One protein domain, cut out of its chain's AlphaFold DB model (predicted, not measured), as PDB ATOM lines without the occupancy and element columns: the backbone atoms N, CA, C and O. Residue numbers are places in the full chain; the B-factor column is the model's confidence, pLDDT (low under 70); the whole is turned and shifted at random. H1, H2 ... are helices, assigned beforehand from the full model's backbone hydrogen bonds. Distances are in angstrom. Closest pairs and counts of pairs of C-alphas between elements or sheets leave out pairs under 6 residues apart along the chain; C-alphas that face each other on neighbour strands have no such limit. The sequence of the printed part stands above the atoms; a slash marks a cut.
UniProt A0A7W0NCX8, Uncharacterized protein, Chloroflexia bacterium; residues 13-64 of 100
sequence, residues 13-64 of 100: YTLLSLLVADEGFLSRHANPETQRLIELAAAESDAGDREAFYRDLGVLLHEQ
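AT A GLANCE: This is residues 13 to 64 of the 100 residues of an uncharacterized protein of Chloroflexia bacterium (UniProt A0A7W0NCX8). What does one see first? A hairpin of two antiparallel helices, H2 and the longer H3, with a short helix, H1, packed on H2 through residues 38 to 42 of H2; the three helix centres make a triangle, not a row. A long loop, residues 20 to 31, joins H1 to the beginning of H2 and swings out at the end of the hairpin where H2 begins. What is it built of, and how large is it? There are 52 printed residues with three named helices, H1, H2 and H3 in that order along the chain, and no named strand; the class is all helix. The whole is compact, with a radius of gyration of the C-alphas of 10.4 A and a rounded outline of 29 by 21 by 15 A.

HOW THE PARTS SIT: What does the first helix touch? H1, residues 13 to 19, touches H2, residues 32 to 43, with residues 38 to 42 of H2 alone; the closest C-alphas are those of Tyr 13 and Ala 42, 6.4 A apart. They form a helical hairpin, opposite ways at a shallow tilt of 29 degrees. What comes next? H2 touches H3, residues 47 to 63, in a second helical hairpin, opposite ways at a shallow tilt of 19 degrees. Their closest C-alphas are those of Ala 41 and Arg 50, 4.9 A apart, and H1 and H3 are apart. What do the backbone N and O atoms show? Each O i to N i+4 pair in H2 and H3 is within hydrogen-bond range, and in H1 2 of 3 are.

IN THESE COORDINATES: Where does the first helix begin? H1 begins with the C-alpha of Tyr 13 at (-35.660, -34.240, 11.881) and ends at Leu 19, 10.0 A from first to last C-alpha. Where do the two longer helices lie? H2 starts with the C-alpha of Pro 32 at (-35.210, -18.200, 12.369) and measures 16.5 A to Ala 43. H3, the longest helix with 17 residues, runs 24.7 A from Ala 47 to the C-alpha of Glu 63 at (-37.257, -20.989, 26.271).

THE WHOLE: How far does it reach? The two C-alphas farthest apart are those of Arg 28 and Asp 46, 29.7 A; those of Tyr 13 and Gln 64, the first and last printed, are 18.2 A apart. How are the helices joined? The link from H1 to H2 is long, with 12 residues, and that from H2 to H3 is tight, with 3; the printed part has no cut. How sure is the model? The mean pLDDT of the printed part is 95.6, and no printed residue is under 70.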
ATOM      1  N   TYR A  13     -35.309 -35.091  13.018       95.62
ATOM      2  CA  TYR A  13     -35.660 -34.240  11.881       95.62
ATOM      3  C   TYR A  13     -37.062 -34.540  11.344       95.62
ATOM      4  O   TYR A  13     -37.804 -33.623  10.991       95.62
ATOM      5  N   THR A  14     -37.481 -35.807  11.341       93.56
ATOM      6  CA  THR A  14     -38.803 -36.199  10.823       93.56
ATOM      7  C   THR A  14     -39.936 -35.531  11.605       93.56
ATOM      8  O   THR A  14     -40.936 -35.109  11.031       93.56
ATOM      9  N   LEU A  15     -39.784 -35.407  12.926       92.44
ATOM     10  CA  LEU A  15     -40.776 -34.733  13.759       92.44
ATOM     11  C   LEU A  15     -40.666 -33.210  13.638       92.44
ATOM     12  O   LEU A  15     -41.676 -32.512  13.523       92.44
ATOM     13  N   LEU A  16     -39.433 -32.706  13.684       94.88
ATOM     14  CA  LEU A  16     -39.135 -31.277  13.675       94.88
ATOM     15  C   LEU A  16     -39.576 -30.621  12.363       94.88
ATOM     16  O   LEU A  16     -40.241 -29.590  12.403       94.88
ATOM     17  N   SER A  17     -39.312 -31.256  11.221       94.50
ATOM     18  CA  SER A  17     -39.759 -30.792   9.899       94.50
ATOM     19  C   SER A  17     -41.283 -30.756   9.754       94.50
ATOM     20  O   SER A  17     -41.800 -29.976   8.965       94.50
ATOM     21  N   LEU A  18     -42.024 -31.557  10.525       92.12
ATOM     22  CA  LEU A  18     -43.486 -31.561  10.491       92.12
ATOM     23  C   LEU A  18     -44.109 -30.466  11.371       92.12
ATOM     24  O   LEU A  18     -45.116 -29.874  10.978       92.12
ATOM     25  N   LEU A  19     -43.563 -30.245  12.573       92.06
ATOM     26  CA  LEU A  19     -44.229 -29.484  13.644       92.06
ATOM     27  C   LEU A  19     -43.538 -28.186  14.052       92.06
ATOM     28  O   LEU A  19     -44.176 -27.367  14.710       92.06
ATOM     29  N   VAL A  20     -42.249 -28.042  13.756       94.62
ATOM     30  CA  VAL A  20     -41.416 -26.974  14.322       94.62
ATOM     31  C   VAL A  20     -40.790 -26.115  13.235       94.62
ATOM     32  O   VAL A  20     -40.800 -24.898  13.376       94.62
ATOM     33  N   ALA A  21     -40.276 -26.735  12.171       95.44
ATOM     34  CA  ALA A  21     -39.728 -26.018  11.026       95.44
ATOM     35  C   ALA A  21     -40.763 -25.047  10.444       95.44
ATOM     36  O   ALA A  21     -41.964 -25.335  10.459       95.44
ATOM     37  N   ASP A  22     -40.299 -23.924   9.907       93.44
ATOM     38  CA  ASP A  22     -41.168 -22.825   9.470       93.44
ATOM     39  C   ASP A  22     -42.150 -23.274   8.368       93.44
ATOM     40  O   ASP A  22     -43.321 -22.888   8.364       93.44
ATOM     41  N   GLU A  23     -41.705 -24.161   7.470       89.62
ATOM     42  CA  GLU A  23     -42.520 -24.740   6.388       89.62
ATOM     43  C   GLU A  23     -43.220 -26.056   6.773       89.62
ATOM     44  O   GLU A  23     -43.838 -26.723   5.937       89.62
ATOM     45  N   GLY A  24     -43.142 -26.456   8.043       92.00
ATOM     46  CA  GLY A  24     -43.743 -27.695   8.512       92.00
ATOM     47  C   GLY A  24     -45.261 -27.676   8.381       92.00
ATOM     48  O   GLY A  24     -45.931 -26.742   8.817       92.00
ATOM     49  N   PHE A  25     -45.837 -28.747   7.825       90.00
ATOM     50  CA  PHE A  25     -47.277 -28.830   7.536       90.00
ATOM     51  C   PHE A  25     -48.176 -28.569   8.760       90.00
ATOM     52  O   PHE A  25     -49.305 -28.088   8.631       90.00
ATOM     53  N   LEU A  26     -47.693 -28.902   9.957       89.12
ATOM     54  CA  LEU A  26     -48.397 -28.677  11.217       89.12
ATOM     55  C   LEU A  26     -47.779 -27.553  12.060       89.12
ATOM     56  O   LEU A  26     -48.292 -27.294  13.153       89.12
ATOM     57  N   SER A  27     -46.735 -26.887  11.565       91.94
ATOM     58  CA  SER A  27     -46.046 -25.830  12.293       91.94
ATOM     59  C   SER A  27     -46.935 -24.605  12.502       91.94
ATOM     60  O   SER A  27     -47.796 -24.232  11.700       91.94
ATOM     61  N   ARG A  28     -46.747 -24.002  13.669       88.75
ATOM     62  CA  ARG A  28     -47.284 -22.695  14.076       88.75
ATOM     63  C   ARG A  28     -46.174 -21.817  14.655       88.75
ATOM     64  O   ARG A  28     -46.463 -20.732  15.153       88.75
ATOM     65  N   HIS A  29     -44.950 -22.330  14.640       90.75
ATOM     66  CA  HIS A  29     -43.756 -21.703  15.165       90.75
ATOM     67  C   HIS A  29     -43.035 -21.035  14.003       90.75
ATOM     68  O   HIS A  29     -42.997 -21.587  12.909       90.75
ATOM     69  N   ALA A  30     -42.528 -19.834  14.238       90.88
ATOM     70  CA  ALA A  30     -41.744 -19.098  13.261       90.88
ATOM     71  C   ALA A  30     -40.583 -18.454  14.011       90.88
ATOM     72  O   ALA A  30     -40.742 -17.411  14.652       90.88
ATOM     73  N   ASN A  31     -39.440 -19.131  14.006       95.25
ATOM     74  CA  ASN A  31     -38.243 -18.669  14.694       95.25
ATOM     75  C   ASN A  31     -37.015 -19.001  13.833       95.25
ATOM     76  O   ASN A  31     -36.660 -20.177  13.715       95.25
ATOM     77  N   PRO A  32     -36.326 -17.982  13.287       96.38
ATOM     78  CA  PRO A  32     -35.210 -18.200  12.369       96.38
ATOM     79  C   PRO A  32     -34.071 -19.034  12.960       96.38
ATOM     80  O   PRO A  32     -33.426 -19.792  12.245       96.38
ATOM     81  N   GLU A  33     -33.828 -18.921  14.264       97.06
ATOM     82  CA  GLU A  33     -32.761 -19.669  14.930       97.06
ATOM     83  C   GLU A  33     -33.141 -21.140  15.132       97.06
ATOM     84  O   GLU A  33     -32.312 -22.032  14.959       97.06
ATOM     85  N   THR A  34     -34.419 -21.408  15.414       97.06
ATOM     86  CA  THR A  34     -34.961 -22.773  15.444       97.06
ATOM     87  C   THR A  34     -34.816 -23.428  14.070       97.06
ATOM     88  O   THR A  34     -34.302 -24.541  13.980       97.06
ATOM     89  N   GLN A  35     -35.204 -22.722  12.999       97.25
ATOM     90  CA  GLN A  35     -35.050 -23.199  11.624       97.25
ATOM     91  C   GLN A  35     -33.577 -23.484  11.290       97.25
ATOM     92  O   GLN A  35     -33.253 -24.574  10.822       97.25
ATOM     93  N   ARG A  36     -32.671 -22.555  11.621       97.88
ATOM     94  CA  ARG A  36     -31.224 -22.702  11.398       97.88
ATOM     95  C   ARG A  36     -30.653 -23.953  12.070       97.88
ATOM     96  O   ARG A  36     -29.893 -24.689  11.448       97.88
ATOM     97  N   LEU A  37     -30.999 -24.200  13.335       98.19
ATOM     98  CA  LEU A  37     -30.510 -25.371  14.074       98.19
ATOM     99  C   LEU A  37     -31.063 -26.687  13.513       98.19
ATOM    100  O   LEU A  37     -30.328 -27.670  13.449       98.19
ATOM    101  N   ILE A  38     -32.325 -26.703  13.070       97.75
ATOM    102  CA  ILE A  38     -32.923 -27.867  12.397       97.75
ATOM    103  C   ILE A  38     -32.176 -28.179  11.095       97.75
ATOM    104  O   ILE A  38     -31.840 -29.336  10.851       97.75
ATOM    105  N   GLU A  39     -31.891 -27.165  10.274       97.62
ATOM    106  CA  GLU A  39     -31.173 -27.332   9.003       97.62
ATOM    107  C   GLU A  39     -29.732 -27.806   9.206       97.62
ATOM    108  O   GLU A  39     -29.291 -28.728   8.520       97.62
ATOM    109  N   LEU A  40     -29.013 -27.226  10.173       98.19
ATOM    110  CA  LEU A  40     -27.656 -27.662  10.510       98.19
ATOM    111  C   LEU A  40     -27.631 -29.112  10.987       98.19
ATOM    112  O   LEU A  40     -26.837 -29.901  10.486       98.19
ATOM    113  N   ALA A  41     -28.530 -29.484  11.901       97.94
ATOM    114  CA  ALA A  41     -28.606 -30.855  12.384       97.94
ATOM    115  C   ALA A  41     -28.958 -31.846  11.260       97.94
ATOM    116  O   ALA A  41     -28.426 -32.951  11.232       97.94
ATOM    117  N   ALA A  42     -29.826 -31.461  10.320       96.38
ATOM    118  CA  ALA A  42     -30.208 -32.308   9.190       96.38
ATOM    119  C   ALA A  42     -29.079 -32.494   8.163       96.38
ATOM    120  O   ALA A  42     -28.976 -33.556   7.550       96.38
ATOM    121  N   ALA A  43     -28.248 -31.468   7.965       97.56
ATOM    122  CA  ALA A  43     -27.104 -31.519   7.060       97.56
ATOM    123  C   ALA A  43     -25.863 -32.185   7.686       97.56
ATOM    124  O   ALA A  43     -24.963 -32.594   6.950       97.56
ATOM    125  N   GLU A  44     -25.803 -32.301   9.017       98.19
ATOM    126  CA  GLU A  44     -24.641 -32.833   9.728       98.19
ATOM    127  C   GLU A  44     -24.580 -34.371   9.703       98.19
ATOM    128  O   GLU A  44     -25.479 -35.093  10.153       98.19
ATOM    129  N   SER A  45     -23.463 -34.881   9.194       97.25
ATOM    130  CA  SER A  45     -23.190 -36.308   9.057       97.25
ATOM    131  C   SER A  45     -22.588 -36.922  10.323       97.25
ATOM    132  O   SER A  45     -22.931 -38.064  10.653       97.25
ATOM    133  N   ASP A  46     -21.749 -36.176  11.048       98.19
ATOM    134  CA  ASP A  46     -21.168 -36.627  12.308       98.19
ATOM    135  C   ASP A  46     -22.248 -36.708  13.391       98.19
ATOM    136  O   ASP A  46     -23.049 -35.798  13.600       98.19
ATOM    137  N   ALA A  47     -22.308 -37.846  14.081       96.31
ATOM    138  CA  ALA A  47     -23.372 -38.093  15.044       96.31
ATOM    139  C   ALA A  47     -23.236 -37.229  16.307       96.31
ATOM    140  O   ALA A  47     -24.257 -36.838  16.871       96.31
ATOM    141  N   GLY A  48     -22.008 -36.942  16.747       97.88
ATOM    142  CA  GLY A  48     -21.746 -36.142  17.940       97.88
ATOM    143  C   GLY A  48     -22.054 -34.666  17.709       97.88
ATOM    144  O   GLY A  48     -22.729 -34.044  18.536       97.88
ATOM    145  N   ASP A  49     -21.640 -34.137  16.558       98.12
ATOM    146  CA  ASP A  49     -21.932 -32.757  16.165       98.12
ATOM    147  C   ASP A  49     -23.433 -32.568  15.896       98.12
ATOM    148  O   ASP A  49     -24.045 -31.617  16.394       98.12
ATOM    149  N   ARG A  50     -24.081 -33.537  15.230       98.06
ATOM    150  CA  ARG A  50     -25.540 -33.533  15.049       98.06
ATOM    151  C   ARG A  50     -26.287 -33.546  16.386       98.06
ATOM    152  O   ARG A  50     -27.274 -32.830  16.551       98.06
ATOM    153  N   GLU A  51     -25.827 -34.337  17.356       97.44
ATOM    154  CA  GLU A  51     -26.411 -34.352  18.701       97.44
ATOM    155  C   GLU A  51     -26.241 -33.001  19.412       97.44
ATOM    156  O   GLU A  51     -27.166 -32.550  20.088       97.44
ATOM    157  N   ALA A  52     -25.096 -32.331  19.249       98.19
ATOM    158  CA  ALA A  52     -24.868 -31.009  19.827       98.19
ATOM    159  C   ALA A  52     -25.889 -29.981  19.312       98.19
ATOM    160  O   ALA A  52     -26.540 -29.330  20.129       98.19
ATOM    161  N   PHE A  53     -26.131 -29.928  17.997       98.44
ATOM    162  CA  PHE A  53     -27.165 -29.056  17.431       98.44
ATOM    163  C   PHE A  53     -28.565 -29.368  17.976       98.44
ATOM    164  O   PHE A  53     -29.322 -28.450  18.294       98.44
ATOM    165  N   TYR A  54     -28.916 -30.648  18.145       97.88
ATOM    166  CA  TYR A  54     -30.206 -31.020  18.734       97.88
ATOM    167  C   TYR A  54     -30.326 -30.660  20.221       97.88
ATOM    168  O   TYR A  54     -31.424 -30.324  20.671       97.88
ATOM    169  N   ARG A  55     -29.231 -30.694  20.991       98.00
ATOM    170  CA  ARG A  55     -29.230 -30.225  22.387       98.00
ATOM    171  C   ARG A  55     -29.453 -28.718  22.465       98.00
ATOM    172  O   ARG A  55     -30.311 -28.289  23.235       98.00
ATOM    173  N   ASP A  56     -28.761 -27.945  21.634       98.31
ATOM    174  CA  ASP A  56     -28.935 -26.489  21.560       98.31
ATOM    175  C   ASP A  56     -30.365 -26.123  21.133       98.31
ATOM    176  O   ASP A  56     -31.008 -25.263  21.738       98.31
ATOM    177  N   LEU A  57     -30.919 -26.853  20.160       97.94
ATOM    178  CA  LEU A  57     -32.316 -26.716  19.751       97.94
ATOM    179  C   LEU A  57     -33.286 -27.025  20.900       97.94
ATOM    180  O   LEU A  57     -34.289 -26.332  21.064       97.94
ATOM    181  N   GLY A  58     -32.998 -28.049  21.706       96.38
ATOM    182  CA  GLY A  58     -33.790 -28.397  22.883       96.38
ATOM    183  C   GLY A  58     -33.825 -27.279  23.930       96.38
ATOM    184  O   GLY A  58     -34.889 -27.007  24.485       96.38
ATOM    185  N   VAL A  59     -32.696 -26.597  24.160       97.88
ATOM    186  CA  VAL A  59     -32.630 -25.408  25.032       97.88
ATOM    187  C   VAL A  59     -33.474 -24.275  24.452       97.88
ATOM    188  O   VAL A  59     -34.318 -23.717  25.152       97.88
ATOM    189  N   LEU A  60     -33.329 -23.985  23.158       97.44
ATOM    190  CA  LEU A  60     -34.104 -22.931  22.507       97.44
ATOM    191  C   LEU A  60     -35.615 -23.199  22.566       97.44
ATOM    192  O   LEU A  60     -36.382 -22.295  22.877       97.44
ATOM    193  N   LEU A  61     -36.055 -24.436  22.317       96.31
ATOM    194  CA  LEU A  61     -37.468 -24.825  22.395       96.31
ATOM    195  C   LEU A  61     -37.999 -24.905  23.831       96.31
ATOM    196  O   LEU A  61     -39.212 -24.876  24.035       96.31
ATOM    197  N   HIS A  62     -37.126 -24.998  24.832       95.38
ATOM    198  CA  HIS A  62     -37.530 -24.834  26.223       95.38
ATOM    199  C   HIS A  62     -37.884 -23.370  26.525       95.38
ATOM    200  O   HIS A  62     -38.911 -23.102  27.149       95.38
ATOM    201  N   GLU A  63     -37.065 -22.430  26.054       96.00
ATOM    202  CA  GLU A  63     -37.257 -20.989  26.271       96.00
ATOM    203  C   GLU A  63     -38.336 -20.387  25.358       96.00
ATOM    204  O   GLU A  63     -39.101 -19.512  25.769       96.00
ATOM    205  N   GLN A  64     -38.406 -20.863  24.115       94.69
ATOM    206  CA  GLN A  64     -39.291 -20.390  23.050       94.69
ATOM    207  C   GLN A  64     -40.061 -21.577  22.447       94.69
ATOM    208  O   GLN A  64     -39.760 -22.031  21.339       94.69
TER     209      GLN A  64